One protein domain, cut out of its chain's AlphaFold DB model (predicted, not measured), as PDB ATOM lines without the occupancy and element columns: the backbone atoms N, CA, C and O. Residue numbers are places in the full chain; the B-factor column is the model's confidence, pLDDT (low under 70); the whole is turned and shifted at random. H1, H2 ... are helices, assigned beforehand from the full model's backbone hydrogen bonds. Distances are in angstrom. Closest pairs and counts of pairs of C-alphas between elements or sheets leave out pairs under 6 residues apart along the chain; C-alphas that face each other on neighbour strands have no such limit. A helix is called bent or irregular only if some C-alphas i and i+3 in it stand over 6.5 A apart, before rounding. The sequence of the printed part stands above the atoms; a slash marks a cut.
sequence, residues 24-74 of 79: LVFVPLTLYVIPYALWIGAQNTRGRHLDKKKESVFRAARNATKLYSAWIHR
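What this domain is: This is residues 24 to 74 of the 79 residues of an uncharacterized protein of Hungatella hathewayi (UniProt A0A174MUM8). A long, bent helix, H1, is crossed near its bend by a second long helix, H3, about perpendicular to the arm H1b, and residues 69 to 74, of which 69 to 72 belong to H3, stick out. The short, irregular helix H2 lies on the way back from the end of H1b to H3. The printed part has 51 residues with three named helices, in the order H1, H2, H3, and no named strand; the class is all helix. The whole is compact, with a radius of gyration of the C-alphas of 11.1 A, and flat, spanning 35 by 27 by 14 A.

How they stand to each other: H1, residues 24 to 45, was assigned as one helix by its hydrogen bonds but is bent, C-alphas 32 and 35 being 7.0 A apart. Its arms H1a, residues 24 to 32, and H1b, residues 35 to 45, stand at a steep tilt of 41 degrees. H3, residues 57 to 72, touches H1b with residues 60 to 67 alone, about perpendicular at 87 degrees; the closest C-alphas, of Tyr 36 and Ala 64, are 5.1 A apart. H3 only just touches H1a, with 3 pairs of C-alphas within 8 A, through residues 61 to 64 alone. The closest of these C-alphas, of Leu 29 and Ala 61, are 7.6 A apart, and H1a and H3 run the same way at a steep tilt of 52 degrees. H2, residues 50 to 54, touches H1b, the closest C-alphas being those of Asn 44 and Leu 50, at 5.6 A. H2 and H3 are near each other, with 5 pairs of C-alphas within 10 A. H1a and H2 are apart. Every O i to N i+4 pair is within hydrogen-bond range in H1b and H3, against 4 of 5 in H1a and 0 of 1 in H2, where 1 of 2 O i to N i+3 pairs is within range.

Where its parts are: H1a begins at C-alpha 24, at (68.225, 43.164, 22.624), and is 12.8 A long from first to last C-alpha. H1b, 15.6 A long, begins at C-alpha 35, at (49.344, 46.718, 22.466). H2 is 8.5 A long and irregular, C-alphas 51 and 54 being 7.1 A apart. H3 is 22.4 A long and ends at C-alpha 72, at (48.411, 57.972, 14.443).

The domain as a whole: The two C-alphas farthest apart are those of Leu 24 and Gly 47, at 35.5 A. Residues 69 to 74, of which 69 to 72 belong to H3, stand free. The links from H1 to H2 and from H2 to H3 are tight, with 4 and 2 residues between, and the printed part has no cut. The mean pLDDT of the printed part is 89.5, and no printed residue is under 70.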
ATOM      1  N   LEU A  24      68.220  41.808  23.165       94.81
ATOM      2  CA  LEU A  24      68.225  43.164  22.624       94.81
ATOM      3  C   LEU A  24      67.277  43.344  21.427       94.81
ATOM      4  O   LEU A  24      66.730  44.426  21.254       94.81
ATOM      5  N   VAL A  25      67.040  42.304  20.623       92.50
ATOM      6  CA  VAL A  25      66.123  42.366  19.471       92.50
ATOM      7  C   VAL A  25      64.701  41.941  19.843       92.50
ATOM      8  O   VAL A  25      63.734  42.632  19.517       92.50
ATOM      9  N   PHE A  26      64.546  40.805  20.525       88.94
ATOM     10  CA  PHE A  26      63.236  40.213  20.779       88.94
ATOM     11  C   PHE A  26      62.480  40.904  21.909       88.94
ATOM     12  O   PHE A  26      61.265  41.027  21.791       88.94
ATOM     13  N   VAL A  27      63.142  41.414  22.956       92.12
ATOM     14  CA  VAL A  27      62.432  42.109  24.046       92.12
ATOM     15  C   VAL A  27      61.750  43.387  23.550       92.12
ATOM     16  O   VAL A  27      60.540  43.514  23.765       92.12
ATOM     17  N   PRO A  28      62.425  44.305  22.825       92.06
ATOM     18  CA  PRO A  28      61.754  45.477  22.264       92.06
ATOM     19  C   PRO A  28      60.651  45.103  21.278       92.06
ATOM     20  O   PRO A  28      59.584  45.713  21.293       92.06
ATOM     21  N   LEU A  29      60.870  44.072  20.454       89.81
ATOM     22  CA  LEU A  29      59.863  43.598  19.510       89.81
ATOM     23  C   LEU A  29      58.619  43.063  20.233       89.81
ATOM     24  O   LEU A  29      57.500  43.382  19.843       89.81
ATOM     25  N   THR A  30      58.789  42.286  21.305       89.31
ATOM     26  CA  THR A  30      57.668  41.801  22.115       89.31
ATOM     27  C   THR A  30      56.921  42.963  22.754       89.31
ATOM     28  O   THR A  30      55.703  43.034  22.602       89.31
ATOM     29  N   LEU A  31      57.624  43.910  23.386       92.00
ATOM     30  CA  LEU A  31      57.006  45.109  23.967       92.00
ATOM     31  C   LEU A  31      56.217  45.907  22.922       92.00
ATOM     32  O   LEU A  31      55.095  46.334  23.188       92.00
ATOM     33  N   TYR A  32      56.764  46.038  21.714       90.50
ATOM     34  CA  TYR A  32      56.098  46.692  20.593       90.50
ATOM     35  C   TYR A  32      54.834  45.957  20.133       90.50
ATOM     36  O   TYR A  32      53.902  46.605  19.675       90.50
ATOM     37  N   VAL A  33      54.752  44.629  20.249       91.81
ATOM     38  CA  VAL A  33      53.589  43.838  19.798       91.81
ATOM     39  C   VAL A  33      52.489  43.720  20.865       91.81
ATOM     40  O   VAL A  33      51.335  43.476  20.513       91.81
ATOM     41  N   ILE A  34      52.785  43.939  22.152       91.88
ATOM     42  CA  ILE A  34      51.801  43.813  23.251       91.88
ATOM     43  C   ILE A  34      50.517  44.637  23.019       91.88
ATOM     44  O   ILE A  34      49.434  44.057  23.131       91.88
ATOM     45  N   PRO A  35      50.568  45.939  22.664       91.38
ATOM     46  CA  PRO A  35      49.344  46.718  22.466       91.38
ATOM     47  C   PRO A  35      48.471  46.169  21.331       91.38
ATOM     48  O   PRO A  35      47.248  46.115  21.464       91.38
ATOM     49  N   TYR A  36      49.093  45.698  20.246       92.19
ATOM     50  CA  TYR A  36      48.396  44.995  19.169       92.19
ATOM     51  C   TYR A  36      47.728  43.708  19.661       92.19
ATOM     52  O   TYR A  36      46.552  43.492  19.380       92.19
ATOM     53  N   ALA A  37      48.442  42.882  20.431       89.62
ATOM     54  CA  ALA A  37      47.914  41.629  20.970       89.62
ATOM     55  C   ALA A  37      46.709  41.853  21.907       89.62
ATOM     56  O   ALA A  37      45.716  41.125  21.840       89.62
ATOM     57  N   LEU A  38      46.760  42.893  22.744       91.50
ATOM     58  CA  LEU A  38      45.642  43.278  23.609       91.50
ATOM     59  C   LEU A  38      44.450  43.792  22.795       91.50
ATOM     60  O   LEU A  38      43.310  43.384  23.032       91.50
ATOM     61  N   TRP A  39      44.704  44.650  21.803       92.62
ATOM     62  CA  TRP A  39      43.656  45.192  20.945       92.62
ATOM     63  C   TRP A  39      42.968  44.098  20.123       92.62
ATOM     64  O   TRP A  39      41.740  44.020  20.128       92.62
ATOM     65  N   ILE A  40      43.732  43.214  19.470       92.31
ATOM     66  CA  ILE A  40      43.166  42.125  18.665       92.31
ATOM     67  C   ILE A  40      42.402  41.125  19.538       92.31
ATOM     68  O   ILE A  40      41.350  40.640  19.132       92.31
ATOM     69  N   GLY A  41      42.864  40.875  20.769       90.31
ATOM     70  CA  GLY A  41      42.133  40.089  21.764       90.31
ATOM     71  C   GLY A  41      40.752  40.677  22.057       90.31
ATOM     72  O   GLY A  41      39.748  39.975  21.945       90.31
ATOM     73  N   ALA A  42      40.682  41.983  22.333       91.38
ATOM     74  CA  ALA A  42      39.416  42.676  22.568       91.38
ATOM     75  C   ALA A  42      38.491  42.680  21.332       91.38
ATOM     76  O   ALA A  42      37.271  42.572  21.480       91.38
ATOM     77  N   GLN A  43      39.041  42.781  20.115       91.38
ATOM     78  CA  GLN A  43      38.246  42.679  18.882       91.38
ATOM     79  C   GLN A  43      37.707  41.264  18.655       91.38
ATOM     80  O   GLN A  43      36.530  41.113  18.324       91.38
ATOM     81  N   ASN A  44      38.522  40.240  18.911       91.12
ATOM     82  CA  ASN A  44      38.121  38.840  18.798       91.12
ATOM     83  C   ASN A  44      36.964  38.499  19.748       91.12
ATOM     84  O   ASN A  44      36.033  37.808  19.342       91.12
ATOM     85  N   THR A  45      36.959  39.030  20.978       91.50
ATOM     86  CA  THR A  45      35.831  38.872  21.923       91.50
ATOM     87  C   THR A  45      34.532  39.487  21.395       91.50
ATOM     88  O   THR A  45      33.447  39.018  21.724       91.50
ATOM     89  N   ARG A  46      34.624  40.509  20.539       90.50
ATOM     90  CA  ARG A  46      33.479  41.146  19.866       90.50
ATOM     91  C   ARG A  46      33.123  40.484  18.527       90.50
ATOM     92  O   ARG A  46      32.319  41.034  17.782       90.50
ATOM     93  N   GLY A  47      33.740  39.346  18.195       88.31
ATOM     94  CA  GLY A  47      33.516  38.624  16.939       88.31
ATOM     95  C   GLY A  47      34.166  39.260  15.705       88.31
ATOM     96  O   GLY A  47      33.835  38.881  14.586       88.31
ATOM     97  N   ARG A  48      35.084  40.223  15.875       85.56
ATOM     98  CA  ARG A  48      35.778  40.916  14.774       85.56
ATOM     99  C   ARG A  48      37.205  40.402  14.611       85.56
ATOM    100  O   ARG A  48      37.829  40.021  15.592       85.56
ATOM    101  N   HIS A  49      37.721  40.429  13.380       83.69
ATOM    102  CA  HIS A  49      39.092  40.015  13.032       83.69
ATOM    103  C   HIS A  49      39.472  38.589  13.488       83.69
ATOM    104  O   HIS A  49      40.624  38.320  13.816       83.69
ATOM    105  N   LEU A  50      38.521  37.647  13.483       84.62
ATOM    106  CA  LEU A  50      38.755  36.256  13.908       84.62
ATOM    107  C   LEU A  50      39.828  35.533  13.067       84.62
ATOM    108  O   LEU A  50      40.482  34.612  13.561       84.62
ATOM    109  N   ASP A  51      40.055  35.976  11.826       84.12
ATOM    110  CA  ASP A  51      41.138  35.518  10.943       84.12
ATOM    111  C   ASP A  51      42.536  35.811  11.519       84.12
ATOM    112  O   ASP A  51      43.506  35.108  11.227       84.12
ATOM    113  N   LYS A  52      42.627  36.810  12.399       81.62
ATOM    114  CA  LYS A  52      43.845  37.274  13.070       81.62
ATOM    115  C   LYS A  52      44.129  36.553  14.391       81.62
ATOM    116  O   LYS A  52      45.035  36.914  15.130       81.62
ATOM    117  N   LYS A  53      43.381  35.498  14.731       77.31
ATOM    118  CA  LYS A  53      43.604  34.739  15.976       77.31
ATOM    119  C   LYS A  53      44.839  33.824  15.930       77.31
ATOM    120  O   LYS A  53      45.408  33.521  16.974       77.31
ATOM    121  N   LYS A  54      45.243  33.352  14.745       78.00
ATOM    122  CA  LYS A  54      46.356  32.395  14.555       78.00
ATOM    123  C   LYS A  54      47.438  32.942  13.624       78.00
ATOM    124  O   LYS A  54      47.803  32.312  12.634       78.00
ATOM    125  N   GLU A  55      47.941  34.134  13.911       83.56
ATOM    126  CA  GLU A  55      49.009  34.726  13.103       83.56
ATOM    127  C   GLU A  55      50.393  34.315  13.592       83.56
ATOM    128  O   GLU A  55      50.613  34.082  14.779       83.56
ATOM    129  N   SER A  56      51.359  34.286  12.674       85.75
ATOM    130  CA  SER A  56      52.767  34.199  13.051       85.75
ATOM    131  C   SER A  56      53.240  35.502  13.697       85.75
ATOM    132  O   SER A  56      52.731  36.581  13.389       85.75
ATOM    133  N   VAL A  57      54.279  35.421  14.532       82.12
ATOM    134  CA  VAL A  57      54.869  36.579  15.234       82.12
ATOM    135  C   VAL A  57      55.261  37.701  14.262       82.12
ATOM    136  O   VAL A  57      55.003  38.870  14.530       82.12
ATOM    137  N   PHE A  58      55.802  37.360  13.088       84.81
ATOM    138  CA  PHE A  58      56.153  38.343  12.057       84.81
ATOM    139  C   PHE A  58      54.929  39.037  11.442       84.81
ATOM    140  O   PHE A  58      54.963  40.241  11.186       84.81
ATOM    141  N   ARG A  59      53.832  38.300  11.212       88.38
ATOM    142  CA  ARG A  59      52.572  38.893  10.734       88.38
ATOM    143  C   ARG A  59      51.944  39.776  11.808       88.38
ATOM    144  O   ARG A  59      51.543  40.889  11.484       88.38
ATOM    145  N   ALA A  60      51.966  39.336  13.066       88.62
ATOM    146  CA  ALA A  60      51.518  40.130  14.203       88.62
ATOM    147  C   ALA A  60      52.325  41.431  14.341       88.62
ATOM    148  O   ALA A  60      51.731  42.488  14.502       88.62
ATOM    149  N   ALA A  61      53.653  41.391  14.183       88.75
ATOM    150  CA  ALA A  61      54.489  42.595  14.190       88.75
ATOM    151  C   ALA A  61      54.143  43.558  13.042       88.75
ATOM    152  O   ALA A  61      53.972  44.754  13.266       88.75
ATOM    153  N   ARG A  62      53.955  43.042  11.819       90.06
ATOM    154  CA  ARG A  62      53.537  43.863  10.670       90.06
ATOM    155  C   ARG A  62      52.156  44.489  10.882       90.06
ATOM    156  O   ARG A  62      51.944  45.651  10.537       90.06
ATOM    157  N   ASN A  63      51.219  43.728  11.436       91.81
ATOM    158  CA  ASN A  63      49.872  44.205  11.724       91.81
ATOM    159  C   ASN A  63      49.862  45.186  12.903       91.81
ATOM    160  O   ASN A  63      49.141  46.175  12.839       91.81
ATOM    161  N   ALA A  64      50.735  45.015  13.897       92.81
ATOM    162  CA  ALA A  64      50.970  46.015  14.933       92.81
ATOM    163  C   ALA A  64      51.397  47.355  14.319       92.81
ATOM    164  O   ALA A  64      50.810  48.387  14.631       92.81
ATOM    165  N   THR A  65      52.322  47.347  13.352       92.56
ATOM    166  CA  THR A  65      52.709  48.573  12.635       92.56
ATOM    167  C   THR A  65      51.544  49.201  11.869       92.56
ATOM    168  O   THR A  65      51.373  50.420  11.913       92.56
ATOM    169  N   LYS A  66      50.707  48.396  11.199       91.81
ATOM    170  CA  LYS A  66      49.490  48.895  10.528       91.81
ATOM    171  C   LYS A  66      48.505  49.511  11.523       91.81
ATOM    172  O   LYS A  66      47.979  50.589  11.255       91.81
ATOM    173  N   LEU A  67      48.301  48.864  12.672       93.50
ATOM    174  CA  LEU A  67      47.439  49.351  13.745       93.50
ATOM    175  C   LEU A  67      47.935  50.698  14.278       93.50
ATOM    176  O   LEU A  67      47.156  51.642  14.365       93.50
ATOM    177  N   TYR A  68      49.229  50.818  14.575       92.94
ATOM    178  CA  TYR A  68      49.798  52.064  15.093       92.94
ATOM    179  C   TYR A  68      49.774  53.180  14.059       92.94
ATOM    180  O   TYR A  68      49.424  54.308  14.391       92.94
ATOM    181  N   SER A  69      50.064  52.868  12.796       92.00
ATOM    182  CA  SER A  69      49.922  53.832  11.706       92.00
ATOM    183  C   SER A  69      48.481  54.345  11.594       92.00
ATOM    184  O   SER A  69      48.262  55.553  11.505       92.00
ATOM    185  N   ALA A  70      47.491  53.452  11.676       92.94
ATOM    186  CA  ALA A  70      46.080  53.824  11.653       92.94
ATOM    187  C   ALA A  70      45.683  54.679  12.869       92.94
ATOM    188  O   ALA A  70      45.017  55.699  12.700       92.94
ATOM    189  N   TRP A  71      46.160  54.335  14.071       92.75
ATOM    190  CA  TRP A  71      45.944  55.130  15.286       92.75
ATOM    191  C   TRP A  71      46.534  56.536  15.183       92.75
ATOM    192  O   TRP A  71      45.850  57.501  15.522       92.75
ATOM    193  N   ILE A  72      47.757  56.671  14.658       92.75
ATOM    194  CA  ILE A  72      48.411  57.972  14.443       92.75
ATOM    195  C   ILE A  72      47.586  58.836  13.482       92.75
ATOM    196  O   ILE A  72      47.355  60.014  13.747       92.75
ATOM    197  N   HIS A  73      47.083  58.245  12.397       94.44
ATOM    198  CA  HIS A  73      46.284  58.956  11.397       94.44
ATOM    199  C   HIS A  73      44.792  59.058  11.753       94.44
ATOM    200  O   HIS A  73      44.022  59.577  10.945       94.44
ATOM    201  N   ARG A  74      44.377  58.575  12.936       89.75
ATOM    202  CA  ARG A  74      42.975  58.502  13.389       89.75
ATOM    203  C   ARG A  74      42.042  57.826  12.373       89.75
ATOM    204  O   ARG A  74      40.902  58.245  12.195       89.75
TER     205      ARG A  74